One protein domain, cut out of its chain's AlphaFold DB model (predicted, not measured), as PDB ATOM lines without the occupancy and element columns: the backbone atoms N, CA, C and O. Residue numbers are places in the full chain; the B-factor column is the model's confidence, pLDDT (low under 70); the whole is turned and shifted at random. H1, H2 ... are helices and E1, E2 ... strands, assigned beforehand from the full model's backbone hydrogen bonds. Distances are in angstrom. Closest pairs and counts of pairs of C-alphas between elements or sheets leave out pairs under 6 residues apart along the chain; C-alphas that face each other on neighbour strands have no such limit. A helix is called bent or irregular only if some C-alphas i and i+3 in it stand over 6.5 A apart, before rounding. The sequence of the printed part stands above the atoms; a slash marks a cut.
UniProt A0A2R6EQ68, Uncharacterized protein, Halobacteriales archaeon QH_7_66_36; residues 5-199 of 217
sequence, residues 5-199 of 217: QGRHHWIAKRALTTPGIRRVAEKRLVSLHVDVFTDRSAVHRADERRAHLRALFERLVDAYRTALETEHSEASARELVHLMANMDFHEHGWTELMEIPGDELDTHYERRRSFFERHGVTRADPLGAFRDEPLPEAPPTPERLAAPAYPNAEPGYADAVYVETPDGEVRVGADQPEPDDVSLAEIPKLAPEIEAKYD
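This is residues 5 to 199 of the 217 residues of an uncharacterized protein of Halobacteriales archaeon QH_7_66_36 (UniProt A0A2R6EQ68). H2, H3 and H4 fold back and forth as two helical hairpins with H3 in the middle. H1 lies across one end of them and H7 packs on H1, while H5 crosses H4 on the other side from H3; H6 sits near the far end of H4, and the small strand hairpin E1-E2 lies off to one side. Look for 195 printed residues with seven named helices and two named strands, in the order H1 H2 H3 H4 H5 H6 E1 E2 H7; the sheet, E1 - E2, is antiparallel and the class is mostly helix. The whole is compact, with a radius of gyration of the C-alphas of 16.4 A and spans of 48 by 34 by 32 A.

Start at the hairpin of E1, residues 162 to 164, and E2, residues 170 to 172: N 163 and O 171 are 2.8 A apart, within hydrogen-bond range. Both strands are apart from H1, residues 7 to 17. H1 touches H7, residues 184 to 197, closest at the C-alphas of His 8 and Leu 190, 6.4 A, at a steep tilt of 48 degrees, opposite ways. H1 touches residues 22 to 26 alone of H2, residues 22 to 39, closest at the C-alphas of Leu 16 and Arg 22, 4.5 A. H2 forms a hairpin with H3, residues 46 to 70, at a steep tilt of 43 degrees; the closest C-alphas are those of Thr 38 and Ala 46, 4.6 A. H3 and H4, residues 74 to 91, form another, closest at the C-alphas of Ala 67 and Ala 77, 5.0 A, at a shallow tilt of 34.9 degrees, only just short of steep. Residues 80 to 87 alone of H4 touch H5, residues 105 to 119, closest at the C-alphas of Leu 80 and Arg 112, 6.8 A; at 73 degrees they are only just about perpendicular. H6, residues 142 to 146, is close to H4 but not clearly touching, with the C-alphas of Glu 91 and Pro 142 closest, 7.8 A. Every O i to N i+4 pair is within hydrogen-bond range in H1, H2 and H4, against 18 of 21 in H3, 8 of 11 in H5, 0 of 1 in H6 and 3 of 10 in H7; O i to N i+3 pairs within range number 2 of 2 in H6 and 6 of 11 in H7.

Find C-alpha 46 at (-1.303, 39.421, -54.741); H3 runs 34.1 A from there to C-alpha 70, with a kink of 36 degrees near residue 53. H4 spans 26.1 A, H2 25.8 A and H7 20.2 A, ending at C-alpha 197, (-14.732, 25.258, -62.119). H3, H5 and H7 are irregular: C-alphas 48 and 51 are 7.2 A apart, 111 and 114 7.9 A, and 185 and 188 7.3 A.

The C-alphas farthest apart, of Glu 143 and Asp 180, are 48.1 A apart. The printed part has no cut; the links H4 to H5, H5 to H6, H6 to E1 and E2 to H7 are long. The model's mean pLDDT over the printed part is 78.0, and residues 154 to 199 are among those under 70.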
ATOM      1  N   GLN A   5     -22.535  22.969 -54.103       53.22
ATOM      2  CA  GLN A   5     -22.059  21.690 -53.578       53.22
ATOM      3  C   GLN A   5     -22.031  20.629 -54.678       53.22
ATOM      4  O   GLN A   5     -23.042  20.033 -55.020       53.22
ATOM      5  N   GLY A   6     -20.848  20.398 -55.244       56.31
ATOM      6  CA  GLY A   6     -20.540  19.204 -56.048       56.31
ATOM      7  C   GLY A   6     -19.779  18.125 -55.262       56.31
ATOM      8  O   GLY A   6     -19.329  18.379 -54.141       56.31
ATOM      9  N   ARG A   7     -19.561  16.950 -55.880       60.66
ATOM     10  CA  ARG A   7     -18.822  15.788 -55.317       60.66
ATOM     11  C   ARG A   7     -17.496  16.168 -54.646       60.66
ATOM     12  O   ARG A   7     -17.174  15.644 -53.588       60.66
ATOM     13  N   HIS A   8     -16.772  17.141 -55.191       63.56
ATOM     14  CA  HIS A   8     -15.502  17.625 -54.634       63.56
ATOM     15  C   HIS A   8     -15.596  18.172 -53.209       63.56
ATOM     16  O   HIS A   8     -14.673  17.977 -52.426       63.56
ATOM     17  N   HIS A   9     -16.710  18.798 -52.836       65.56
ATOM     18  CA  HIS A   9     -16.883  19.308 -51.475       65.56
ATOM     19  C   HIS A   9     -17.098  18.171 -50.482       65.56
ATOM     20  O   HIS A   9     -16.547  18.197 -49.386       65.56
ATOM     21  N   TRP A  10     -17.787  17.110 -50.907       65.69
ATOM     22  CA  TRP A  10     -17.897  15.885 -50.124       65.69
ATOM     23  C   TRP A  10     -16.550  15.162 -49.996       65.69
ATOM     24  O   TRP A  10     -16.201  14.724 -48.902       65.69
ATOM     25  N   ILE A  11     -15.740  15.116 -51.061       66.31
ATOM     26  CA  ILE A  11     -14.368  14.575 -51.007       66.31
ATOM     27  C   ILE A  11     -13.507  15.400 -50.040       66.31
ATOM     28  O   ILE A  11     -12.802  14.824 -49.212       66.31
ATOM     29  N   ALA A  12     -13.582  16.733 -50.098       66.56
ATOM     30  CA  ALA A  12     -12.856  17.623 -49.194       66.56
ATOM     31  C   ALA A  12     -13.283  17.417 -47.732       66.56
ATOM     32  O   ALA A  12     -12.427  17.193 -46.875       66.56
ATOM     33  N   LYS A  13     -14.595  17.387 -47.457       70.44
ATOM     34  CA  LYS A  13     -15.159  17.062 -46.140       70.44
ATOM     35  C   LYS A  13     -14.611  15.730 -45.623       70.44
ATOM     36  O   LYS A  13     -14.061  15.682 -44.525       70.44
ATOM     37  N   ARG A  14     -14.692  14.658 -46.420       71.50
ATOM     38  CA  ARG A  14     -14.224  13.315 -46.039       71.50
ATOM     39  C   ARG A  14     -12.713  13.271 -45.813       71.50
ATOM     40  O   ARG A  14     -12.242  12.606 -44.894       71.50
ATOM     41  N   ALA A  15     -11.937  14.000 -46.611       70.06
ATOM     42  CA  ALA A  15     -10.490  14.090 -46.455       70.06
ATOM     43  C   ALA A  15     -10.084  14.801 -45.152       70.06
ATOM     44  O   ALA A  15      -9.146  14.369 -44.482       70.06
ATOM     45  N   LEU A  16     -10.808  15.857 -44.773       69.50
ATOM     46  CA  LEU A  16     -10.565  16.634 -43.554       69.50
ATOM     47  C   LEU A  16     -10.980  15.895 -42.276       69.50
ATOM     48  O   LEU A  16     -10.394  16.129 -41.218       69.50
ATOM     49  N   THR A  17     -11.938  14.972 -42.364       71.44
ATOM     50  CA  THR A  17     -12.407  14.169 -41.223       71.44
ATOM     51  C   THR A  17     -11.729  12.800 -41.109       71.44
ATOM     52  O   THR A  17     -11.895  12.123 -40.096       71.44
ATOM     53  N   THR A  18     -10.917  12.389 -42.093       73.19
ATOM     54  CA  THR A  18     -10.228  11.086 -42.071       73.19
ATOM     55  C   THR A  18      -8.839  11.171 -41.411       73.19
ATOM     56  O   THR A  18      -7.957  11.893 -41.899       73.19
ATOM     57  N   PRO A  19      -8.568  10.382 -40.349       72.81
ATOM     58  CA  PRO A  19      -7.240  10.294 -39.742       72.81
ATOM     59  C   PRO A  19      -6.147   9.878 -40.744       72.81
ATOM     60  O   PRO A  19      -6.357   9.024 -41.600       72.81
ATOM     61  N   GLY A  20      -4.953  10.470 -40.639       69.44
ATOM     62  CA  GLY A  20      -3.786  10.146 -41.477       69.44
ATOM     63  C   GLY A  20      -3.635  10.992 -42.749       69.44
ATOM     64  O   GLY A  20      -2.515  11.367 -43.086       69.44
ATOM     65  N   ILE A  21      -4.735  11.375 -43.405       74.00
ATOM     66  CA  ILE A  21      -4.722  12.246 -44.604       74.00
ATOM     67  C   ILE A  21      -5.165  13.687 -44.323       74.00
ATOM     68  O   ILE A  21      -4.826  14.591 -45.088       74.00
ATOM     69  N   ARG A  22      -5.833  13.921 -43.186       73.56
ATOM     70  CA  ARG A  22      -6.321  15.230 -42.724       73.56
ATOM     71  C   ARG A  22      -5.314  16.364 -42.893       73.56
ATOM     72  O   ARG A  22      -5.608  17.340 -43.565       73.56
ATOM     73  N   ARG A  23      -4.094  16.215 -42.369       73.44
ATOM     74  CA  ARG A  23      -3.074  17.281 -42.427       73.44
ATOM     75  C   ARG A  23      -2.650  17.632 -43.858       73.44
ATOM     76  O   ARG A  23      -2.260  18.763 -44.130       73.44
ATOM     77  N   VAL A  24      -2.682  16.660 -44.770       73.06
ATOM     78  CA  VAL A  24      -2.374  16.885 -46.191       73.06
ATOM     79  C   VAL A  24      -3.539  17.604 -46.868       73.06
ATOM     80  O   VAL A  24      -3.308  18.561 -47.605       73.06
ATOM     81  N   ALA A  25      -4.775  17.193 -46.572       73.19
ATOM     82  CA  ALA A  25      -5.984  17.840 -47.070       73.19
ATOM     83  C   ALA A  25      -6.083  19.303 -46.611       73.19
ATOM     84  O   ALA A  25      -6.303  20.176 -47.444       73.19
ATOM     85  N   GLU A  26      -5.818  19.581 -45.328       77.31
ATOM     86  CA  GLU A  26      -5.775  20.937 -44.758       77.31
ATOM     87  C   GLU A  26      -4.782  21.820 -45.530       77.31
ATOM     88  O   GLU A  26      -5.159  22.850 -46.085       77.31
ATOM     89  N   LYS A  27      -3.526  21.373 -45.672       79.31
ATOM     90  CA  LYS A  27      -2.496  22.125 -46.407       79.31
ATOM     91  C   LYS A  27      -2.868  22.379 -47.866       79.31
ATOM     92  O   LYS A  27      -2.576  23.454 -48.390       79.31
ATOM     93  N   ARG A  28      -3.473  21.395 -48.539       78.94
ATOM     94  CA  ARG A  28      -3.857  21.536 -49.948       78.94
ATOM     95  C   ARG A  28      -5.028  22.496 -50.111       78.94
ATOM     96  O   ARG A  28      -4.981  23.316 -51.022       78.94
ATOM     97  N   LEU A  29      -6.017  22.425 -49.222       81.44
ATOM     98  CA  LEU A  29      -7.179  23.307 -49.232       81.44
ATOM     99  C   LEU A  29      -6.783  24.762 -48.973       81.44
ATOM    100  O   LEU A  29      -7.230  25.643 -49.702       81.44
ATOM    101  N   VAL A  30      -5.894  24.995 -48.002       87.12
ATOM    102  CA  VAL A  30      -5.311  26.319 -47.745       87.12
ATOM    103  C   VAL A  30      -4.586  26.825 -48.983       87.12
ATOM    104  O   VAL A  30      -4.864  27.930 -49.427       87.12
ATOM    105  N   SER A  31      -3.682  26.029 -49.570       81.81
ATOM    106  CA  SER A  31      -2.934  26.463 -50.758       81.81
ATOM    107  C   SER A  31      -3.863  26.852 -51.900       81.81
ATOM    108  O   SER A  31      -3.671  27.904 -52.489       81.81
ATOM    109  N   LEU A  32      -4.885  26.037 -52.163       83.00
ATOM    110  CA  LEU A  32      -5.877  26.303 -53.196       83.00
ATOM    111  C   LEU A  32      -6.600  27.636 -52.967       83.00
ATOM    112  O   LEU A  32      -6.711  28.429 -53.893       83.00
ATOM    113  N   HIS A  33      -7.065  27.903 -51.743       85.75
ATOM    114  CA  HIS A  33      -7.738  29.169 -51.439       85.75
ATOM    115  C   HIS A  33      -6.775  30.350 -51.537       85.75
ATOM    116  O   HIS A  33      -7.135  31.377 -52.100       85.75
ATOM    117  N   VAL A  34      -5.537  30.205 -51.052       91.00
ATOM    118  CA  VAL A  34      -4.513  31.242 -51.222       91.00
ATOM    119  C   VAL A  34      -4.349  31.576 -52.697       91.00
ATOM    120  O   VAL A  34      -4.459  32.745 -53.034       91.00
ATOM    121  N   ASP A  35      -4.139  30.574 -53.550       85.56
ATOM    122  CA  ASP A  35      -3.889  30.780 -54.978       85.56
ATOM    123  C   ASP A  35      -5.093  31.469 -55.655       85.56
ATOM    124  O   ASP A  35      -4.935  32.533 -56.255       85.56
ATOM    125  N   VAL A  36      -6.317  30.975 -55.418       85.12
ATOM    126  CA  VAL A  36      -7.561  31.574 -55.944       85.12
ATOM    127  C   VAL A  36      -7.739  33.034 -55.510       85.12
ATOM    128  O   VAL A  36      -8.073  33.891 -56.329       85.12
ATOM    129  N   PHE A  37      -7.540  33.357 -54.229       87.81
ATOM    130  CA  PHE A  37      -7.735  34.726 -53.735       87.81
ATOM    131  C   PHE A  37      -6.560  35.655 -54.067       87.81
ATOM    132  O   PHE A  37      -6.757  36.868 -54.189       87.81
ATOM    133  N   THR A  38      -5.352  35.128 -54.280       88.19
ATOM    134  CA  THR A  38      -4.253  35.924 -54.836       88.19
ATOM    135  C   THR A  38      -4.494  36.272 -56.300       88.19
ATOM    136  O   THR A  38      -4.266  37.420 -56.668       88.19
ATOM    137  N   ASP A  39      -5.047  35.356 -57.098       85.31
ATOM    138  CA  ASP A  39      -5.374  35.616 -58.507       85.31
ATOM    139  C   ASP A  39      -6.500  36.650 -58.660       85.31
ATOM    140  O   ASP A  39      -6.509  37.444 -59.599       85.31
ATOM    141  N   ARG A  40      -7.432  36.689 -57.698       85.31
ATOM    142  CA  ARG A  40      -8.513  37.691 -57.626       85.31
ATOM    143  C   ARG A  40      -8.087  39.023 -57.004       85.31
ATOM    144  O   ARG A  40      -8.846  39.989 -57.068       85.31
ATOM    145  N   SER A  41      -6.921  39.086 -56.360       84.00
ATOM    146  CA  SER A  41      -6.456  40.313 -55.711       84.00
ATOM    147  C   SER A  41      -6.154  41.396 -56.740       84.00
ATOM    148  O   SER A  41      -5.744  41.111 -57.864       84.00
ATOM    149  N   ALA A  42      -6.326  42.663 -56.346       76.56
ATOM    150  CA  ALA A  42      -5.950  43.792 -57.190       76.56
ATOM    151  C   ALA A  42      -4.535  43.610 -57.766       76.56
ATOM    152  O   ALA A  42      -3.622  43.166 -57.065       76.56
ATOM    153  N   VAL A  43      -4.361  43.977 -59.039       63.41
ATOM    154  CA  VAL A  43      -3.084  43.854 -59.752       63.41
ATOM    155  C   VAL A  43      -1.960  44.455 -58.895       63.41
ATOM    156  O   VAL A  43      -2.092  45.566 -58.386       63.41
ATOM    157  N   HIS A  44      -0.874  43.694 -58.716       69.38
ATOM    158  CA  HIS A  44       0.292  43.990 -57.861       69.38
ATOM    159  C   HIS A  44       0.122  43.821 -56.338       69.38
ATOM    160  O   HIS A  44       1.112  43.932 -55.625       69.38
ATOM    161  N   ARG A  45      -1.072  43.498 -55.823       81.50
ATOM    162  CA  ARG A  45      -1.300  43.253 -54.380       81.50
ATOM    163  C   ARG A  45      -1.258  41.776 -53.982       81.50
ATOM    164  O   ARG A  45      -1.240  41.471 -52.792       81.50
ATOM    165  N   ALA A  46      -1.255  40.868 -54.959       81.19
ATOM    166  CA  ALA A  46      -1.303  39.421 -54.741       81.19
ATOM    167  C   ALA A  46      -0.201  38.935 -53.780       81.19
ATOM    168  O   ALA A  46      -0.499  38.303 -52.767       81.19
ATOM    169  N   ASP A  47       1.057  39.300 -54.045       86.44
ATOM    170  CA  ASP A  47       2.193  38.898 -53.207       86.44
ATOM    171  C   ASP A  47       2.129  39.514 -51.801       86.44
ATOM    172  O   ASP A  47       2.414  38.836 -50.814       86.44
ATOM    173  N   GLU A  48       1.692  40.772 -51.698       91.19
ATOM    174  CA  GLU A  48       1.605  41.511 -50.432       91.19
ATOM    175  C   GLU A  48       0.543  40.930 -49.489       91.19
ATOM    176  O   GLU A  48       0.703  40.962 -48.271       91.19
ATOM    177  N   ARG A  49      -0.538  40.366 -50.037       94.94
ATOM    178  CA  ARG A  49      -1.637  39.777 -49.253       94.94
ATOM    179  C   ARG A  49      -1.455  38.289 -48.980       94.94
ATOM    180  O   ARG A  49      -2.120  37.741 -48.104       94.94
ATOM    181  N   ARG A  50      -0.549  37.611 -49.691       94.62
ATOM    182  CA  ARG A  50      -0.429  36.146 -49.665       94.62
ATOM    183  C   ARG A  50      -0.170  35.570 -48.274       94.62
ATOM    184  O   ARG A  50      -0.746  34.541 -47.923       94.62
ATOM    185  N   ALA A  51       0.695  36.214 -47.489       95.94
ATOM    186  CA  ALA A  51       1.011  35.771 -46.129       95.94
ATOM    187  C   ALA A  51      -0.208  35.884 -45.201       95.94
ATOM    188  O   ALA A  51      -0.504  34.943 -44.465       95.94
ATOM    189  N   HIS A  52      -0.942  36.993 -45.302       97.00
ATOM    190  CA  HIS A  52      -2.184  37.211 -44.568       97.00
ATOM    191  C   HIS A  52      -3.246  36.177 -44.950       97.00
ATOM    192  O   HIS A  52      -3.755  35.473 -44.084       97.00
ATOM    193  N   LEU A  53      -3.515  36.010 -46.252       96.19
ATOM    194  CA  LEU A  53      -4.497  35.050 -46.764       96.19
ATOM    195  C   LEU A  53      -4.186  33.618 -46.317       96.19
ATOM    196  O   LEU A  53      -5.079  32.896 -45.885       96.19
ATOM    197  N   ARG A  54      -2.915  33.204 -46.361       96.06
ATOM    198  CA  ARG A  54      -2.500  31.881 -45.873       96.06
ATOM    199  C   ARG A  54      -2.830  31.699 -44.394       96.06
ATOM    200  O   ARG A  54      -3.450  30.705 -44.032       96.06
ATOM    201  N   ALA A  55      -2.433  32.663 -43.573       96.81
ATOM    202  CA  ALA A  55      -2.631  32.637 -42.131       96.81
ATOM    203  C   ALA A  55      -4.127  32.689 -41.754       96.81
ATOM    204  O   ALA A  55      -4.552  32.031 -40.804       96.81
ATOM    205  N   LEU A  56      -4.932  33.441 -42.508       97.19
ATOM    206  CA  LEU A  56      -6.386  33.477 -42.387       97.19
ATOM    207  C   LEU A  56      -6.991  32.105 -42.719       97.19
ATOM    208  O   LEU A  56      -7.707  31.534 -41.899       97.19
ATOM    209  N   PHE A  57      -6.676  31.537 -43.890       95.62
ATOM    210  CA  PHE A  57      -7.271  30.275 -44.339       95.62
ATOM    211  C   PHE A  57      -6.879  29.076 -43.475       95.62
ATOM    212  O   PHE A  57      -7.703  28.186 -43.291       95.62
ATOM    213  N   GLU A  58      -5.674  29.046 -42.902       94.44
ATOM    214  CA  GLU A  58      -5.290  28.007 -41.934       94.44
ATOM    215  C   GLU A  58      -6.246  27.982 -40.731       94.44
ATOM    216  O   GLU A  58      -6.752  26.919 -40.369       94.44
ATOM    217  N   ARG A  59      -6.595  29.154 -40.189       96.62
ATOM    218  CA  ARG A  59      -7.510  29.290 -39.044       96.62
ATOM    219  C   ARG A  59      -8.970  29.055 -39.422       96.62
ATOM    220  O   ARG A  59      -9.724  28.454 -38.661       96.62
ATOM    221  N   LEU A  60      -9.370  29.465 -40.626       95.00
ATOM    222  CA  LEU A  60     -10.705  29.167 -41.148       95.00
ATOM    223  C   LEU A  60     -10.916  27.667 -41.374       95.00
ATOM    224  O   LEU A  60     -12.021  27.177 -41.169       95.00
ATOM    225  N   VAL A  61      -9.878  26.905 -41.727       90.50
ATOM    226  CA  VAL A  61      -9.979  25.438 -41.812       90.50
ATOM    227  C   VAL A  61     -10.214  24.805 -40.435       90.50
ATOM    228  O   VAL A  61     -10.969  23.832 -40.338       90.50
ATOM    229  N   ASP A  62      -9.647  25.361 -39.363       92.94
ATOM    230  CA  ASP A  62      -9.960  24.918 -38.000       92.94
ATOM    231  C   ASP A  62     -11.400  25.267 -37.601       92.94
ATOM    232  O   ASP A  62     -12.121  24.387 -37.121       92.94
ATOM    233  N   ALA A  63     -11.864  26.485 -37.901       93.81
ATOM    234  CA  ALA A  63     -13.258  26.882 -37.685       93.81
ATOM    235  C   ALA A  63     -14.246  25.994 -38.457       93.81
ATOM    236  O   ALA A  63     -15.254  25.557 -37.902       93.81
ATOM    237  N   TYR A  64     -13.929  25.655 -39.711       90.56
ATOM    238  CA  TYR A  64     -14.718  24.745 -40.541       90.56
ATOM    239  C   TYR A  64     -14.849  23.364 -39.891       90.56
ATOM    240  O   TYR A  64     -15.938  22.797 -39.852       90.56
ATOM    241  N   ARG A  65     -13.758  22.824 -39.340       89.50
ATOM    242  CA  ARG A  65     -13.767  21.511 -38.677       89.50
ATOM    243  C   ARG A  65     -14.587  21.532 -37.397       89.50
ATOM    244  O   ARG A  65     -15.413  20.644 -37.211       89.50
ATOM    245  N   THR A  66     -14.428  22.561 -36.569       92.31
ATOM    246  CA  THR A  66     -15.284  22.745 -35.390       92.31
ATOM    247  C   THR A  66     -16.755  22.862 -35.794       92.31
ATOM    248  O   THR A  66     -17.601  22.206 -35.197       92.31
ATOM    249  N   ALA A  67     -17.071  23.604 -36.857       89.69
ATOM    250  CA  ALA A  67     -18.437  23.719 -37.360       89.69
ATOM    251  C   ALA A  67     -18.996  22.385 -37.885       89.69
ATOM    252  O   ALA A  67     -20.153  22.073 -37.619       89.69
ATOM    253  N   LEU A  68     -18.197  21.560 -38.573       84.25
ATOM    254  CA  LEU A  68     -18.616  20.214 -38.991       84.25
ATOM    255  C   LEU A  68     -18.951  19.307 -37.797       84.25
ATOM    256  O   LEU A  68     -19.840  18.463 -37.900       84.25
ATOM    257  N   GLU A  69     -18.250  19.480 -36.677       86.00
ATOM    258  CA  GLU A  69     -18.482  18.722 -35.447       86.00
ATOM    259  C   GLU A  69     -19.739  19.199 -34.692       86.00
ATOM    260  O   GLU A  69     -20.382  18.384 -34.029       86.00
ATOM    261  N   THR A  70     -20.127  20.479 -34.810       83.81
ATOM    262  CA  THR A  70     -21.212  21.081 -34.005       83.81
ATOM    263  C   THR A  70     -22.501  21.431 -34.756       83.81
ATOM    264  O   THR A  70     -23.565  21.418 -34.149       83.81
ATOM    265  N   GLU A  71     -22.439  21.781 -36.044       70.75
ATOM    266  CA  GLU A  71     -23.577  22.287 -36.845       70.75
ATOM    267  C   GLU A  71     -24.113  21.239 -37.849       70.75
ATOM    268  O   GLU A  71     -25.019  21.522 -38.630       70.75
ATOM    269  N   HIS A  72     -23.562  20.020 -37.814       59.88
ATOM    270  CA  HIS A  72     -23.949  18.801 -38.543       59.88
ATOM    271  C   HIS A  72     -23.939  18.833 -40.089       59.88
ATOM    272  O   HIS A  72     -23.705  17.778 -40.684       59.88
ATOM    273  N   SER A  73     -24.130  19.975 -40.765       77.25
ATOM    274  CA  SER A  73     -24.129  20.059 -42.237       77.25
ATOM    275  C   SER A  73     -22.901  20.763 -42.824       77.25
ATOM    276  O   SER A  73     -22.451  21.809 -42.358       77.25
ATOM    277  N   GLU A  74     -22.368  20.190 -43.910       76.50
ATOM    278  CA  GLU A  74     -21.235  20.737 -44.682       76.50
ATOM    279  C   GLU A  74     -21.551  22.137 -45.213       76.50
ATOM    280  O   GLU A  74     -20.740  23.055 -45.119       76.50
ATOM    281  N   ALA A  75     -22.790  22.300 -45.675       74.25
ATOM    282  CA  ALA A  75     -23.377  23.546 -46.139       74.25
ATOM    283  C   ALA A  75     -23.219  24.669 -45.112       74.25
ATOM    284  O   ALA A  75     -22.724  25.754 -45.419       74.25
ATOM    285  N   SER A  76     -23.615  24.371 -43.874       78.44
ATOM    286  CA  SER A  76     -23.552  25.313 -42.769       78.44
ATOM    287  C   SER A  76     -22.127  25.655 -42.378       78.44
ATOM    288  O   SER A  76     -21.817  26.830 -42.191       78.44
ATOM    289  N   ALA A  77     -21.255  24.648 -42.304       84.81
ATOM    290  CA  ALA A  77     -19.846  24.853 -42.000       84.81
ATOM    291  C   ALA A  77     -19.155  25.732 -43.054       84.81
ATOM    292  O   ALA A  77     -18.370  26.610 -42.701       84.81
ATOM    293  N   ARG A  78     -19.479  25.558 -44.344       83.88
ATOM    294  CA  ARG A  78     -18.955  26.415 -45.416       83.88
ATOM    295  C   ARG A  78     -19.463  27.838 -45.331       83.88
ATOM    296  O   ARG A  78     -18.663  28.760 -45.425       83.88
ATOM    297  N   GLU A  79     -20.768  28.024 -45.161       84.75
ATOM    298  CA  GLU A  79     -21.322  29.371 -45.044       84.75
ATOM    299  C   GLU A  79     -20.638  30.145 -43.912       84.75
ATOM    300  O   GLU A  79     -20.237  31.288 -44.108       84.75
ATOM    301  N   LEU A  80     -20.431  29.483 -42.770       89.88
ATOM    302  CA  LEU A  80     -19.728  30.032 -41.616       89.88
ATOM    303  C   LEU A  80     -18.344  30.578 -41.978       89.88
ATOM    304  O   LEU A  80     -18.051  31.742 -41.714       89.88
ATOM    305  N   VAL A  81     -17.501  29.761 -42.609       92.25
ATOM    306  CA  VAL A  81     -16.112  30.157 -42.884       92.25
ATOM    307  C   VAL A  81     -15.973  31.111 -44.064       92.25
ATOM    308  O   VAL A  81     -15.092  31.967 -44.044       92.25
ATOM    309  N   HIS A  82     -16.869  31.037 -45.051       91.44
ATOM    310  CA  HIS A  82     -16.952  32.053 -46.101       91.44
ATOM    311  C   HIS A  82     -17.385  33.404 -45.512       91.44
ATOM    312  O   HIS A  82     -16.818  34.434 -45.867       91.44
ATOM    313  N   LEU A  83     -18.334  33.424 -44.573       93.44
ATOM    314  CA  LEU A  83     -18.740  34.645 -43.878       93.44
ATOM    315  C   LEU A  83     -17.601  35.238 -43.039       93.44
ATOM    316  O   LEU A  83     -17.359  36.439 -43.116       93.44
ATOM    317  N   MET A  84     -16.863  34.409 -42.298       96.94
ATOM    318  CA  MET A  84     -15.674  34.846 -41.554       96.94
ATOM    319  C   MET A  84     -14.610  35.457 -42.480       96.94
ATOM    320  O   MET A  84     -14.108  36.539 -42.188       96.94
ATOM    321  N   ALA A  85     -14.323  34.830 -43.629       96.31
ATOM    322  CA  ALA A  85     -13.420  35.399 -44.634       96.31
ATOM    323  C   ALA A  85     -13.924  36.749 -45.170       96.31
ATOM    324  O   ALA A  85     -13.163  37.705 -45.265       96.31
ATOM    325  N   ASN A  86     -15.219  36.858 -45.480       95.75
ATOM    326  CA  ASN A  86     -15.799  38.097 -45.997       95.75
ATOM    327  C   ASN A  86     -15.781  39.241 -44.974       95.75
ATOM    328  O   ASN A  86     -15.616  40.389 -45.376       95.75
ATOM    329  N   MET A  87     -15.932  38.957 -43.676       97.44
ATOM    330  CA  MET A  87     -15.772  39.977 -42.632       97.44
ATOM    331  C   MET A  87     -14.331  40.504 -42.586       97.44
ATOM    332  O   MET A  87     -14.139  41.714 -42.518       97.44
ATOM    333  N   ASP A  88     -13.334  39.622 -42.704       97.88
ATOM    334  CA  ASP A  88     -11.921  40.018 -42.776       97.88
ATOM    335  C   ASP A  88     -11.619  40.846 -44.037       97.88
ATOM    336  O   ASP A  88     -11.024  41.923 -43.962       97.88
ATOM    337  N   PHE A  89     -12.116  40.413 -45.198       96.88
ATOM    338  CA  PHE A  89     -11.954  41.151 -46.453       96.88
ATOM    339  C   PHE A  89     -12.640  42.513 -46.412       96.88
ATOM    340  O   PHE A  89     -12.085  43.494 -46.907       96.88
ATOM    341  N   HIS A  90     -13.828  42.589 -45.813       95.94
ATOM    342  CA  HIS A  90     -14.549  43.840 -45.636       95.94
ATOM    343  C   HIS A  90     -13.765  44.813 -44.749       95.94
ATOM    344  O   HIS A  90     -13.636  45.977 -45.117       95.94
ATOM    345  N   GLU A  91     -13.197  44.352 -43.630       95.44
ATOM    346  CA  GLU A  91     -12.373  45.187 -42.742       95.44
ATOM    347  C   GLU A  91     -11.145  45.760 -43.470       95.44
ATOM    348  O   GLU A  91     -10.799  46.930 -43.303       95.44
ATOM    349  N   HIS A  92     -10.535  44.981 -44.367       95.88
ATOM    350  CA  HIS A  92      -9.427  45.451 -45.202       95.88
ATOM    351  C   HIS A  92      -9.865  46.239 -46.450       95.88
ATOM    352  O   HIS A  92      -9.013  46.736 -47.190       95.88
ATOM    353  N   GLY A  93     -11.165  46.360 -46.732       95.19
ATOM    354  CA  GLY A  93     -11.679  46.976 -47.959       95.19
ATOM    355  C   GLY A  93     -11.352  46.198 -49.240       95.19
ATOM    356  O   GLY A  93     -11.310  46.776 -50.326       95.19
ATOM    357  N   TRP A  94     -11.094  44.894 -49.146       95.88
ATOM    358  CA  TRP A  94     -10.798  44.013 -50.281       95.88
ATOM    359  C   TRP A  94     -12.089  43.535 -50.958       95.88
ATOM    360  O   TRP A  94     -12.370  42.337 -51.026       95.88
ATOM    361  N   THR A  95     -12.902  44.472 -51.454       93.62
ATOM    362  CA  THR A  95     -14.226  44.173 -52.033       93.62
ATOM    363  C   THR A  95     -14.150  43.238 -53.240       93.62
ATOM    364  O   THR A  95     -15.083  42.484 -53.499       93.62
ATOM    365  N   GLU A  96     -13.022  43.228 -53.955       91.44
ATOM    366  CA  GLU A  96     -12.760  42.293 -55.048       91.44
ATOM    367  C   GLU A  96     -12.644  40.839 -54.585       91.44
ATOM    368  O   GLU A  96     -12.867  39.937 -55.381       91.44
ATOM    369  N   LEU A  97     -12.315  40.595 -53.316       92.62
ATOM    370  CA  LEU A  97     -12.231  39.254 -52.739       92.62
ATOM    371  C   LEU A  97     -13.553  38.824 -52.095       92.62
ATOM    372  O   LEU A  97     -13.705  37.665 -51.731       92.62
ATOM    373  N   MET A  98     -14.517  39.729 -51.944       91.38
ATOM    374  CA  MET A  98     -15.776  39.405 -51.285       91.38
ATOM    375  C   MET A  98     -16.674  38.536 -52.176       91.38
ATOM    376  O   MET A  98     -16.848  38.786 -53.368       91.38
ATOM    377  N   GLU A  99     -17.258  37.516 -51.553       86.50
ATOM    378  CA  GLU A  99     -18.222  36.564 -52.124       86.50
ATOM    379  C   GLU A  99     -19.641  36.763 -51.542       86.50
ATOM    380  O   GLU A  99     -20.614  36.158 -52.006       86.50
ATOM    381  N   ILE A 100     -19.761  37.628 -50.529       86.06
ATOM    382  CA  ILE A 100     -21.006  38.117 -49.930       86.06
ATOM    383  C   ILE A 100     -20.969  39.649 -50.015       86.06
ATOM    384  O   ILE A 100     -19.987  40.233 -49.557       86.06
ATOM    385  N   PRO A 101     -21.990  40.320 -50.577       89.50
ATOM    386  CA  PRO A 101     -22.069  41.779 -50.556       89.50
ATOM    387  C   PRO A 101     -22.009  42.335 -49.125       89.50
ATOM    388  O   PRO A 101     -22.547  41.740 -48.191       89.50
ATOM    389  N   GLY A 102     -21.358  43.485 -48.930       89.06
ATOM    390  CA  GLY A 102     -21.131  44.058 -47.596       89.06
ATOM    391  C   GLY A 102     -22.412  44.341 -46.794       89.06
ATOM    392  O   GLY A 102     -22.413  44.212 -45.568       89.06
ATOM    393  N   ASP A 103     -23.504  44.670 -47.482       89.81
ATOM    394  CA  ASP A 103     -24.842  44.902 -46.928       89.81
ATOM    395  C   ASP A 103     -25.594  43.610 -46.563       89.81
ATOM    396  O   ASP A 103     -26.514  43.649 -45.750       89.81
ATOM    397  N   GLU A 104     -25.173  42.451 -47.080       89.56
ATOM    398  CA  GLU A 104     -25.721  41.141 -46.704       89.56
ATOM    399  C   GLU A 104     -25.013  40.537 -45.469       89.56
ATOM    400  O   GLU A 104     -25.557  39.634 -44.826       89.56
ATOM    401  N   LEU A 105     -23.828  41.035 -45.084       91.12
ATOM    402  CA  LEU A 105     -23.016  40.448 -44.006       91.12
ATOM    403  C   LEU A 105     -23.738  40.373 -42.652       91.12
ATOM    404  O   LEU A 105     -23.587  39.368 -41.961       91.12
ATOM    405  N   ASP A 106     -24.544  41.374 -42.276       91.50
ATOM    406  CA  ASP A 106     -25.291  41.335 -41.005       91.50
ATOM    407  C   ASP A 106     -26.355  40.241 -41.018       91.50
ATOM    408  O   ASP A 106     -26.478  39.485 -40.061       91.50
ATOM    409  N   THR A 107     -27.077  40.087 -42.126       89.44
ATOM    410  CA  THR A 107     -28.082  39.028 -42.285       89.44
ATOM    411  C   THR A 107     -27.454  37.643 -42.126       89.44
ATOM    412  O   THR A 107     -27.978  36.785 -41.410       89.44
ATOM    413  N   HIS A 108     -26.294  37.428 -42.752       87.75
ATOM    414  CA  HIS A 108     -25.526  36.194 -42.610       87.75
ATOM    415  C   HIS A 108     -24.996  36.000 -41.176       87.75
ATOM    416  O   HIS A 108     -25.062  34.891 -40.636       87.75
ATOM    417  N   TYR A 109     -24.510  37.070 -40.539       91.44
ATOM    418  CA  TYR A 109     -24.002  37.034 -39.167       91.44
ATOM    419  C   TYR A 109     -25.084  36.630 -38.172       91.44
ATOM    420  O   TYR A 109     -24.880  35.728 -37.362       91.44
ATOM    421  N   GLU A 110     -26.264  37.233 -38.280       90.44
ATOM    422  CA  GLU A 110     -27.413  36.955 -37.422       90.44
ATOM    423  C   GLU A 110     -27.854  35.489 -37.490       90.44
ATOM    424  O   GLU A 110     -28.109  34.864 -36.459       90.44
ATOM    425  N   ARG A 111     -27.847  34.889 -38.685       86.56
ATOM    426  CA  ARG A 111     -28.153  33.463 -38.872       86.56
ATOM    427  C   ARG A 111     -27.140  32.541 -38.187       86.56
ATOM    428  O   ARG A 111     -27.506  31.461 -37.727       86.56
ATOM    429  N   ARG A 112     -25.869  32.946 -38.122       89.81
ATOM    430  CA  ARG A 112     -24.766  32.163 -37.531       89.81
ATOM    431  C   ARG A 112     -24.391  32.610 -36.118       89.81
ATOM    432  O   ARG A 112     -23.457  32.057 -35.534       89.81
ATOM    433  N   ARG A 113     -25.171  33.526 -35.534       91.62
ATOM    434  CA  ARG A 113     -24.930  34.142 -34.224       91.62
ATOM    435  C   ARG A 113     -24.613  33.117 -33.141       91.62
ATOM    436  O   ARG A 113     -23.639  33.292 -32.427       91.62
ATOM    437  N   SER A 114     -25.364  32.018 -33.059       92.69
ATOM    438  CA  SER A 114     -25.142  30.988 -32.035       92.69
ATOM    439  C   SER A 114     -23.726  30.400 -32.067       92.69
ATOM    440  O   SER A 114     -23.144  30.160 -31.013       92.69
ATOM    441  N   PHE A 115     -23.161  30.151 -33.252       94.62
ATOM    442  CA  PHE A 115     -21.778  29.687 -33.380       94.62
ATOM    443  C   PHE A 115     -20.801  30.818 -33.050       94.62
ATOM    444  O   PHE A 115     -19.856  30.624 -32.289       94.62
ATOM    445  N   PHE A 116     -21.059  32.018 -33.567       95.69
ATOM    446  CA  PHE A 116     -20.185  33.169 -33.370       95.69
ATOM    447  C   PHE A 116     -20.076  33.626 -31.921       95.69
ATOM    448  O   PHE A 116     -18.965  33.834 -31.447       95.69
ATOM    449  N   GLU A 117     -21.177  33.671 -31.178       96.06
ATOM    450  CA  GLU A 117     -21.171  33.990 -29.748       96.06
ATOM    451  C   GLU A 117     -20.373  32.961 -28.942       96.06
ATOM    452  O   GLU A 117     -19.585  33.336 -28.076       96.06
ATOM    453  N   ARG A 118     -20.515  31.663 -29.255       96.12
ATOM    454  CA  ARG A 118     -19.754  30.594 -28.582       96.12
ATOM    455  C   ARG A 118     -18.250  30.708 -28.808       96.12
ATOM    456  O   ARG A 118     -17.483  30.333 -27.926       96.12
ATOM    457  N   HIS A 119     -17.842  31.197 -29.975       96.69
ATOM    458  CA  HIS A 119     -16.440  31.278 -30.377       96.69
ATOM    459  C   HIS A 119     -15.884  32.708 -30.383       96.69
ATOM    460  O   HIS A 119     -14.760  32.908 -30.824       96.69
ATOM    461  N   GLY A 120     -16.626  33.704 -29.888       97.06
ATOM    462  CA  GLY A 120     -16.182  35.103 -29.841       97.06
ATOM    463  C   GLY A 120     -15.911  35.735 -31.212       97.06
ATOM    464  O   GLY A 120     -15.137  36.682 -31.296       97.06
ATOM    465  N   VAL A 121     -16.506  35.206 -32.281       97.31
ATOM    466  CA  VAL A 121     -16.358  35.745 -33.637       97.31
ATOM    467  C   VAL A 121     -17.230  36.989 -33.772       97.31
ATOM    468  O   VAL A 121     -18.414  36.954 -33.448       97.31
ATOM    469  N   THR A 122     -16.661  38.087 -34.262       95.62
ATOM    470  CA  THR A 122     -17.360  39.361 -34.500       95.62
ATOM    471  C   THR A 122     -16.914  39.971 -35.831       95.62
ATOM    472  O   THR A 122     -15.943  39.511 -36.422       95.62
ATOM    473  N   ARG A 123     -17.565  41.045 -36.303       90.75
ATOM    474  CA  ARG A 123     -17.084  41.771 -37.497       90.75
ATOM    475  C   ARG A 123     -15.648  42.294 -37.340       90.75
ATOM    476  O   ARG A 123     -14.878  42.204 -38.284       90.75
ATOM    477  N   ALA A 124     -15.296  42.808 -36.158       90.62
ATOM    478  CA  ALA A 124     -13.963  43.354 -35.874       90.62
ATOM    479  C   ALA A 124     -12.924  42.268 -35.533       90.62
ATOM    480  O   ALA A 124     -11.718  42.482 -35.653       90.62
ATOM    481  N   ASP A 125     -13.384  41.093 -35.106       94.56
ATOM    482  CA  ASP A 125     -12.551  39.913 -34.905       94.56
ATOM    483  C   ASP A 125     -13.194  38.689 -35.569       94.56
ATOM    484  O   ASP A 125     -13.858  37.891 -34.896       94.56
ATOM    485  N   PRO A 126     -13.015  38.529 -36.895       96.06
ATOM    486  CA  PRO A 126     -13.647  37.454 -37.654       96.06
ATOM    487  C   PRO A 126     -13.184  36.053 -37.257       96.06
ATOM    488  O   PRO A 126     -13.794  35.075 -37.680       96.06
ATOM    489  N   LEU A 127     -12.105  35.938 -36.478       97.56
ATOM    490  CA  LEU A 127     -11.528  34.666 -36.059       97.56
ATOM    491  C   LEU A 127     -11.848  34.329 -34.601       97.56
ATOM    492  O   LEU A 127     -11.951  33.146 -34.284       97.56
ATOM    493  N   GLY A 128     -12.030  35.318 -33.724       96.62
ATOM    494  CA  GLY A 128     -12.368  35.088 -32.318       96.62
ATOM    495  C   GLY A 128     -11.428  34.068 -31.662       96.62
ATOM    496  O   GLY A 128     -10.207  34.183 -31.734       96.62
ATOM    497  N   ALA A 129     -11.990  33.008 -31.082       96.56
ATOM    498  CA  ALA A 129     -11.254  31.921 -30.431       96.56
ATOM    499  C   ALA A 129     -10.348  31.100 -31.371       96.56
ATOM    500  O   ALA A 129      -9.491  30.361 -30.890       96.56
ATOM    501  N   PHE A 130     -10.520  31.211 -32.691       96.25
ATOM    502  CA  PHE A 130      -9.648  30.579 -33.688       96.25
ATOM    503  C   PHE A 130      -8.385  31.407 -33.978       96.25
ATOM    504  O   PHE A 130      -7.536  30.982 -34.762       96.25
ATOM    505  N   ARG A 131      -8.245  32.589 -33.363       92.50
ATOM    506  CA  ARG A 131      -7.035  33.410 -33.413       92.50
ATOM    507  C   ARG A 131      -6.147  33.114 -32.206       92.50
ATOM    508  O   ARG A 131      -6.443  33.507 -31.082       92.50
ATOM    509  N   ASP A 132      -5.034  32.445 -32.461       88.12
ATOM    510  CA  ASP A 132      -3.977  32.145 -31.493       88.12
ATOM    511  C   ASP A 132      -2.858  33.203 -31.477       88.12
ATOM    512  O   ASP A 132      -2.297  33.513 -30.427       88.12
ATOM    513  N   GLU A 133      -2.577  33.800 -32.631       92.00
ATOM    514  CA  GLU A 133      -1.613  34.884 -32.832       92.00
ATOM    515  C   GLU A 133      -2.158  35.902 -33.861       92.00
ATOM    516  O   GLU A 133      -3.089  35.589 -34.616       92.00
ATOM    517  N   PRO A 134      -1.619  37.135 -33.905       93.62
ATOM    518  CA  PRO A 134      -2.002  38.117 -34.916       93.62
ATOM    519  C   PRO A 134      -1.755  37.617 -36.344       93.62
ATOM    520  O   PRO A 134      -0.753  36.955 -36.619       93.62
ATOM    521  N   LEU A 135      -2.644  37.986 -37.273       96.00
ATOM    522  CA  LEU A 135      -2.413  37.747 -38.698       96.00
ATOM    523  C   LEU A 135      -1.258  38.635 -39.200       96.00
ATOM    524  O   LEU A 135      -1.129  39.768 -38.731       96.00
ATOM    525  N   PRO A 136      -0.445  38.170 -40.168       97.00
ATOM    526  CA  PRO A 136       0.504  39.032 -40.864       97.00
ATOM    527  C   PRO A 136      -0.197  40.271 -41.427       97.00
ATOM    528  O   PRO A 136      -1.276  40.157 -42.008       97.00
ATOM    529  N   GLU A 137       0.408  41.447 -41.275       95.00
ATOM    530  CA  GLU A 137      -0.153  42.669 -41.851       95.00
ATOM    531  C   GLU A 137      -0.191  42.579 -43.381       95.00
ATOM    532  O   GLU A 137       0.731  42.063 -44.017       95.00
ATOM    533  N   ALA A 138      -1.262  43.105 -43.967       94.69
ATOM    534  CA  ALA A 138      -1.423  43.222 -45.405       94.69
ATOM    535  C   ALA A 138      -2.049  44.580 -45.751       94.69
ATOM    536  O   ALA A 138      -2.840  45.115 -44.972       94.69
ATOM    537  N   PRO A 139      -1.703  45.165 -46.910       93.38
ATOM    538  CA  PRO A 139      -2.150  46.504 -47.264       93.38
ATOM    539  C   PRO A 139      -3.674  46.545 -47.482       93.38
ATOM    540  O   PRO A 139      -4.194  45.819 -48.346       93.38
ATOM    541  N   PRO A 140      -4.399  47.406 -46.744       95.06
ATOM    542  CA  PRO A 140      -5.830  47.580 -46.931       95.06
ATOM    543  C   PRO A 140      -6.113  48.492 -48.138       95.06
ATOM    544  O   PRO A 140      -5.240  49.221 -48.612       95.06
ATOM    545  N   THR A 141      -7.349  48.453 -48.627       94.06
ATOM    546  CA  THR A 141      -7.900  49.350 -49.659       94.06
ATOM    547  C   THR A 141      -9.247  49.923 -49.197       94.06
ATOM    548  O   THR A 141     -10.272  49.684 -49.841       94.06
ATOM    549  N   PRO A 142      -9.296  50.642 -48.055       94.31
ATOM    550  CA  PRO A 142     -10.548  51.087 -47.436       94.31
ATOM    551  C   PRO A 142     -11.360  52.030 -48.334       94.31
ATOM    552  O   PRO A 142     -12.586  52.070 -48.249       94.31
ATOM    553  N   GLU A 143     -10.707  52.750 -49.247       93.44
ATOM    554  CA  GLU A 143     -11.354  53.604 -50.241       93.44
ATOM    555  C   GLU A 143     -12.343  52.843 -51.138       93.44
ATOM    556  O   GLU A 143     -13.306  53.438 -51.623       93.44
ATOM    557  N   ARG A 144     -12.171  51.524 -51.314       91.44
ATOM    558  CA  ARG A 144     -13.097  50.688 -52.091       91.44
ATOM    559  C   ARG A 144     -14.457  50.511 -51.426       91.44
ATOM    560  O   ARG A 144     -15.431  50.265 -52.127       91.44
ATOM    561  N   LEU A 145     -14.559  50.698 -50.111       92.88
ATOM    562  CA  LEU A 145     -15.834  50.601 -49.393       92.88
ATOM    563  C   LEU A 145     -16.772  51.783 -49.682       92.88
ATOM    564  O   LEU A 145     -17.976  51.665 -49.477       92.88
ATOM    565  N   ALA A 146     -16.256  52.916 -50.179       92.06
ATOM    566  CA  ALA A 146     -17.076  54.090 -50.496       92.06
ATOM    567  C   ALA A 146     -17.934  53.905 -51.763       92.06
ATOM    568  O   ALA A 146     -18.999  54.509 -51.887       92.06
ATOM    569  N   ALA A 147     -17.469  53.080 -52.702       90.88
ATOM    570  CA  ALA A 147     -18.174  52.722 -53.930       90.88
ATOM    571  C   ALA A 147     -17.854  51.256 -54.270       90.88
ATOM    572  O   ALA A 147     -17.049  50.992 -55.169       90.88
ATOM    573  N   PRO A 148     -18.418  50.300 -53.507       90.06
ATOM    574  CA  PRO A 148     -17.982  48.920 -53.569       90.06
ATOM    575  C   PRO A 148     -18.397  48.259 -54.879       90.06
ATOM    576  O   PRO A 148     -19.527  48.394 -55.348       90.06
ATOM    577  N   ALA A 149     -17.468  47.488 -55.435       88.00
ATOM    578  CA  ALA A 149     -17.735  46.525 -56.489       88.00
ATOM    579  C   ALA A 149     -17.406  45.131 -55.955       88.00
ATOM    580  O   ALA A 149     -16.305  44.913 -55.442       88.00
ATOM    581  N   TYR A 150     -18.354  44.207 -56.105       86.00
ATOM    582  CA  TYR A 150     -18.236  42.825 -55.650       86.00
ATOM    583  C   TYR A 150     -18.254  41.865 -56.854       86.00
ATOM    584  O   TYR A 150     -19.250  41.183 -57.078       86.00
ATOM    585  N   PRO A 151     -17.189  41.813 -57.678       84.50
ATOM    586  CA  PRO A 151     -17.165  41.021 -58.914       84.50
ATOM    587  C   PRO A 151     -17.327  39.511 -58.687       84.50
ATOM    588  O   PRO A 151     -17.674  38.792 -59.617       84.50
ATOM    589  N   ASN A 152     -17.068  39.041 -57.464       78.00
ATOM    590  CA  ASN A 152     -17.180  37.640 -57.066       78.00
ATOM    591  C   ASN A 152     -18.380  37.379 -56.142       78.00
ATOM    592  O   ASN A 152     -18.578  36.242 -55.709       78.00
ATOM    593  N   ALA A 153     -19.172  38.411 -55.830       78.94
ATOM    594  CA  ALA A 153     -20.378  38.260 -55.039       78.94
ATOM    595  C   ALA A 153     -21.606  38.270 -55.941       78.94
ATOM    596  O   ALA A 153     -21.782  39.100 -56.827       78.94
ATOM    597  N   GLU A 154     -22.485  37.335 -55.647       68.50
ATOM    598  CA  GLU A 154     -23.724  37.117 -56.364       68.50
ATOM    599  C   GLU A 154     -24.868  37.452 -55.384       68.50
ATOM    600  O   GLU A 154     -25.088  36.680 -54.429       68.50
ATOM    601  N   PRO A 155     -25.523  38.627 -55.539       58.25
ATOM    602  CA  PRO A 155     -26.507  39.145 -54.588       58.25
ATOM    603  C   PRO A 155     -27.831  38.384 -54.667       58.25
ATOM    604  O   PRO A 155     -28.174  37.802 -55.697       58.25
ATOM    605  N   GLY A 156     -28.608  38.407 -53.585       47.94
ATOM    606  CA  GLY A 156     -30.006  37.957 -53.612       47.94
ATOM    607  C   GLY A 156     -30.220  36.450 -53.799       47.94
ATOM    608  O   GLY A 156     -31.335  36.020 -54.096       47.94
ATOM    609  N   TYR A 157     -29.186  35.627 -53.610       49.03
ATOM    610  CA  TYR A 157     -29.375  34.178 -53.551       49.03
ATOM    611  C   TYR A 157     -30.088  33.822 -52.250       49.03
ATOM    612  O   TYR A 157     -29.534  33.982 -51.163       49.03
ATOM    613  N   ALA A 158     -31.320  33.335 -52.388       39.09
ATOM    614  CA  ALA A 158     -32.127  32.839 -51.289       39.09
ATOM    615  C   ALA A 158     -31.466  31.602 -50.668       39.09
ATOM    616  O   ALA A 158     -31.541  30.522 -51.244       39.09
ATOM    617  N   ASP A 159     -30.820  31.786 -49.515       47.62
ATOM    618  CA  ASP A 159     -30.785  30.862 -48.369       47.62
ATOM    619  C   ASP A 159     -30.620  29.357 -48.661       47.62
ATOM    620  O   ASP A 159     -31.171  28.505 -47.965       47.62
ATOM    621  N   ALA A 160     -29.852  29.001 -49.688       45.50
ATOM    622  CA  ALA A 160     -29.717  27.628 -50.137       45.50
ATOM    623  C   ALA A 160     -28.294  27.328 -50.590       45.50
ATOM    624  O   ALA A 160     -27.688  28.059 -51.374       45.50
ATOM    625  N   VAL A 161     -27.778  26.186 -50.151       48.53
ATOM    626  CA  VAL A 161     -26.735  25.502 -50.910       48.53
ATOM    627  C   VAL A 161     -27.350  25.032 -52.215       48.53
ATOM    628  O   VAL A 161     -28.457  24.518 -52.212       48.53
ATOM    629  N   TYR A 162     -26.657  25.201 -53.329       51.34
ATOM    630  CA  TYR A 162     -27.140  24.729 -54.619       51.34
ATOM    631  C   TYR A 162     -26.317  23.504 -55.025       51.34
ATOM    632  O   TYR A 162     -25.138  23.616 -55.353       51.34
ATOM    633  N   VAL A 163     -26.905  22.313 -54.957       51.16
ATOM    634  CA  VAL A 163     -26.261  21.064 -55.376       51.16
ATOM    635  C   VAL A 163     -26.449  20.911 -56.875       51.16
ATOM    636  O   VAL A 163     -27.580  20.910 -57.354       51.16
ATOM    637  N   GLU A 164     -25.344  20.787 -57.603       46.75
ATOM    638  CA  GLU A 164     -25.384  20.350 -58.996       46.75
ATOM    639  C   GLU A 164     -25.351  18.823 -59.009       46.75
ATOM    640  O   GLU A 164     -24.423  18.200 -58.480       46.75
ATOM    641  N   THR A 165     -26.407  18.217 -59.529       51.94
ATOM    642  CA  THR A 165     -26.572  16.767 -59.580       51.94
ATOM    643  C   THR A 165     -25.805  16.182 -60.776       51.94
ATOM    644  O   THR A 165     -25.384  16.929 -61.659       51.94
ATOM    645  N   PRO A 166     -25.572  14.854 -60.843       41.91
ATOM    646  CA  PRO A 166     -24.798  14.233 -61.931       41.91
ATOM    647  C   PRO A 166     -25.345  14.486 -63.350       41.91
ATOM    648  O   PRO A 166     -24.624  14.335 -64.331       41.91
ATOM    649  N   ASP A 167     -26.618  14.850 -63.449       44.00
ATOM    650  CA  ASP A 167     -27.374  15.233 -64.642       44.00
ATOM    651  C   ASP A 167     -27.296  16.738 -64.978       44.00
ATOM    652  O   ASP A 167     -27.906  17.176 -65.952       44.00
ATOM    653  N   GLY A 168     -26.527  17.527 -64.219       48.62
ATOM    654  CA  GLY A 168     -26.336  18.967 -64.437       48.62
ATOM    655  C   GLY A 168     -27.483  19.843 -63.920       48.62
ATOM    656  O   GLY A 168     -27.538  21.035 -64.225       48.62
ATOM    657  N   GLU A 169     -28.418  19.283 -63.143       44.78
ATOM    658  CA  GLU A 169     -29.518  20.035 -62.536       44.78
ATOM    659  C   GLU A 169     -29.052  20.713 -61.241       44.78
ATOM    660  O   GLU A 169     -28.411  20.103 -60.387       44.78
ATOM    661  N   VAL A 170     -29.391  21.991 -61.069       53.81
ATOM    662  CA  VAL A 170     -29.034  22.773 -59.879       53.81
ATOM    663  C   VAL A 170     -30.224  22.802 -58.919       53.81
ATOM    664  O   VAL A 170     -31.242  23.426 -59.215       53.81
ATOM    665  N   ARG A 171     -30.102  22.157 -57.752       54.62
ATOM    666  CA  ARG A 171     -31.162  22.061 -56.729       54.62
ATOM    667  C   ARG A 171     -30.790  22.774 -55.435       54.62
ATOM    668  O   ARG A 171     -29.639  22.735 -55.022       54.62
ATOM    669  N   VAL A 172     -31.775  23.359 -54.754       55.09
ATOM    670  CA  VAL A 172     -31.633  23.841 -53.369       55.09
ATOM    671  C   VAL A 172     -31.378  22.640 -52.447       55.09
ATOM    672  O   VAL A 172     -32.123  21.666 -52.465       55.09
ATOM    673  N   GLY A 173     -30.299  22.691 -51.680       49.12
ATOM    674  CA  GLY A 173     -29.650  21.569 -51.014       49.12
ATOM    675  C   GLY A 173     -29.139  21.938 -49.630       49.12
ATOM    676  O   GLY A 173     -27.979  21.695 -49.311       49.12
ATOM    677  N   ALA A 174     -30.005  22.502 -48.790       43.53
ATOM    678  CA  ALA A 174     -29.836  22.279 -47.361       43.53
ATOM    679  C   ALA A 174     -30.121  20.785 -47.091       43.53
ATOM    680  O   ALA A 174     -31.155  20.271 -47.512       43.53
ATOM    681  N   ASP A 175     -29.178  20.093 -46.450       52.06
ATOM    682  CA  ASP A 175     -29.345  18.747 -45.873       52.06
ATOM    683  C   ASP A 175     -29.399  17.539 -46.829       52.06
ATOM    684  O   ASP A 175     -29.963  16.496 -46.493       52.06
ATOM    685  N   GLN A 176     -28.749  17.615 -47.996       52.75
ATOM    686  CA  GLN A 176     -28.514  16.401 -48.791       52.75
ATOM    687  C   GLN A 176     -27.525  15.462 -48.071       52.75
ATOM    688  O   GLN A 176     -26.491  15.932 -47.579       52.75
ATOM    689  N   PRO A 177     -27.805  14.145 -48.006       54.84
ATOM    690  CA  PRO A 177     -26.870  13.178 -47.449       54.84
ATOM    691  C   PRO A 177     -25.590  13.107 -48.293       54.84
ATOM    692  O   PRO A 177     -25.610  13.312 -49.508       54.84
ATOM    693  N   GLU A 178     -24.468  12.809 -47.633       60.66
ATOM    694  CA  GLU A 178     -23.198  12.542 -48.315       60.66
ATOM    695  C   GLU A 178     -23.386  11.393 -49.323       60.66
ATOM    696  O   GLU A 178     -23.956  10.368 -48.943       60.66
ATOM    697  N   PRO A 179     -22.927  11.527 -50.581       64.06
ATOM    698  CA  PRO A 179     -23.015  10.438 -51.545       64.06
ATOM    699  C   PRO A 179     -22.218   9.209 -51.083       64.06
ATOM    700  O   PRO A 179     -21.081   9.328 -50.620       64.06
ATOM    701  N   ASP A 180     -22.788   8.016 -51.260       57.41
ATOM    702  CA  ASP A 180     -22.173   6.753 -50.821       57.41
ATOM    703  C   ASP A 180     -20.856   6.422 -51.558       57.41
ATOM    704  O   ASP A 180     -20.051   5.615 -51.089       57.41
ATOM    705  N   ASP A 181     -20.612   7.047 -52.712       60.56
ATOM    706  CA  ASP A 181     -19.510   6.762 -53.635       60.56
ATOM    707  C   ASP A 181     -18.304   7.714 -53.504       60.56
ATOM    708  O   ASP A 181     -17.382   7.666 -54.322       60.56
ATOM    709  N   VAL A 182     -18.267   8.566 -52.473       59.50
ATOM    710  CA  VAL A 182     -17.142   9.483 -52.220       59.50
ATOM    711  C   VAL A 182     -15.890   8.694 -51.818       59.50
ATOM    712  O   VAL A 182     -15.804   8.128 -50.724       59.50
ATOM    713  N   SER A 183     -14.877   8.688 -52.690       60.94
ATOM    714  CA  SER A 183     -13.630   7.946 -52.481       60.94
ATOM    715  C   SER A 183     -12.459   8.852 -52.108       60.94
ATOM    716  O   SER A 183     -12.141   9.823 -52.792       60.94
ATOM    717  N   LEU A 184     -11.717   8.469 -51.064       59.56
ATOM    718  CA  LEU A 184     -10.474   9.143 -50.667       59.56
ATOM    719  C   LEU A 184      -9.367   9.038 -51.733       59.56
ATOM    720  O   LEU A 184      -8.419   9.820 -51.720       59.56
ATOM    721  N   ALA A 185      -9.485   8.101 -52.680       62.09
ATOM    722  CA  ALA A 185      -8.557   7.979 -53.803       62.09
ATOM    723  C   ALA A 185      -8.638   9.168 -54.783       62.09
ATOM    724  O   ALA A 185      -7.740   9.348 -55.604       62.09
ATOM    725  N   GLU A 186      -9.688   9.989 -54.701       62.22
ATOM    726  CA  GLU A 186      -9.897  11.156 -55.565       62.22
ATOM    727  C   GLU A 186      -9.261  12.439 -55.008       62.22
ATOM    728  O   GLU A 186      -9.202  13.448 -55.707       62.22
ATOM    729  N   ILE A 187      -8.697  12.404 -53.795       56.69
ATOM    730  CA  ILE A 187      -8.049  13.562 -53.154       56.69
ATOM    731  C   ILE A 187      -6.963  14.220 -54.023       56.69
ATOM    732  O   ILE A 187      -6.945  15.450 -54.095       56.69
ATOM    733  N   PRO A 188      -6.080  13.480 -54.726       53.38
ATOM    734  CA  PRO A 188      -5.089  14.101 -55.605       53.38
ATOM    735  C   PRO A 188      -5.701  14.913 -56.760       53.38
ATOM    736  O   PRO A 188      -5.030  15.788 -57.302       53.38
ATOM    737  N   LYS A 189      -6.962  14.643 -57.131       54.69
ATOM    738  CA  LYS A 189      -7.675  15.288 -58.245       54.69
ATOM    739  C   LYS A 189      -8.417  16.568 -57.843       54.69
ATOM    740  O   LYS A 189      -8.857  17.300 -58.718       54.69
ATOM    741  N   LEU A 190      -8.516  16.875 -56.544       53.00
ATOM    742  CA  LEU A 190      -9.245  18.046 -56.033       53.00
ATOM    743  C   LEU A 190      -8.742  19.386 -56.588       53.00
ATOM    744  O   LEU A 190      -9.523  20.314 -56.708       53.00
ATOM    745  N   ALA A 191      -7.456  19.511 -56.902       44.69
ATOM    746  CA  ALA A 191      -6.900  20.783 -57.355       44.69
ATOM    747  C   ALA A 191      -7.180  21.122 -58.832       44.69
ATOM    748  O   ALA A 191      -7.767  22.174 -59.068       44.69
ATOM    749  N   PRO A 192      -6.855  20.256 -59.813       36.53
ATOM    750  CA  PRO A 192      -7.043  20.594 -61.227       36.53
ATOM    751  C   PRO A 192      -8.512  20.773 -61.653       36.53
ATOM    752  O   PRO A 192      -8.792  21.493 -62.605       36.53
ATOM    753  N   GLU A 193      -9.478  20.155 -60.966       36.97
ATOM    754  CA  GLU A 193     -10.904  20.279 -61.324       36.97
ATOM    755  C   GLU A 193     -11.606  21.446 -60.608       36.97
ATOM    756  O   GLU A 193     -12.563  22.010 -61.141       36.97
ATOM    757  N   ILE A 194     -11.107  21.874 -59.439       37.97
ATOM    758  CA  ILE A 194     -11.530  23.145 -58.836       37.97
ATOM    759  C   ILE A 194     -10.979  24.318 -59.663       37.97
ATOM    760  O   ILE A 194     -11.730  25.249 -59.942       37.97
ATOM    761  N   GLU A 195      -9.735  24.228 -60.148       35.78
ATOM    762  CA  GLU A 195      -9.176  25.156 -61.147       35.78
ATOM    763  C   GLU A 195     -10.068  25.245 -62.402       35.78
ATOM    764  O   GLU A 195     -10.341  26.343 -62.864       35.78
ATOM    765  N   ALA A 196     -10.626  24.127 -62.885       33.84
ATOM    766  CA  ALA A 196     -11.544  24.120 -64.032       33.84
ATOM    767  C   ALA A 196     -12.929  24.741 -63.746       33.84
ATOM    768  O   ALA A 196     -13.540  25.328 -64.636       33.84
ATOM    769  N   LYS A 197     -13.451  24.634 -62.513       37.72
ATOM    770  CA  LYS A 197     -14.732  25.258 -62.119       37.72
ATOM    771  C   LYS A 197     -14.609  26.765 -61.871       37.72
ATOM    772  O   LYS A 197     -15.592  27.489 -62.017       37.72
ATOM    773  N   TYR A 198     -13.418  27.220 -61.492       39.50
ATOM    774  CA  TYR A 198     -13.070  28.628 -61.324       39.50
ATOM    775  C   TYR A 198     -12.196  29.150 -62.469       39.50
ATOM    776  O   TYR A 198     -11.523  30.163 -62.280       39.50
ATOM    777  N   ASP A 199     -12.229  28.504 -63.642       28.94
ATOM    778  CA  ASP A 199     -11.652  29.029 -64.879       28.94
ATOM    779  C   ASP A 199     -12.470  30.255 -65.299       28.94
ATOM    780  O   ASP A 199     -13.376  30.222 -66.137       28.94
TER     781      ASP A 199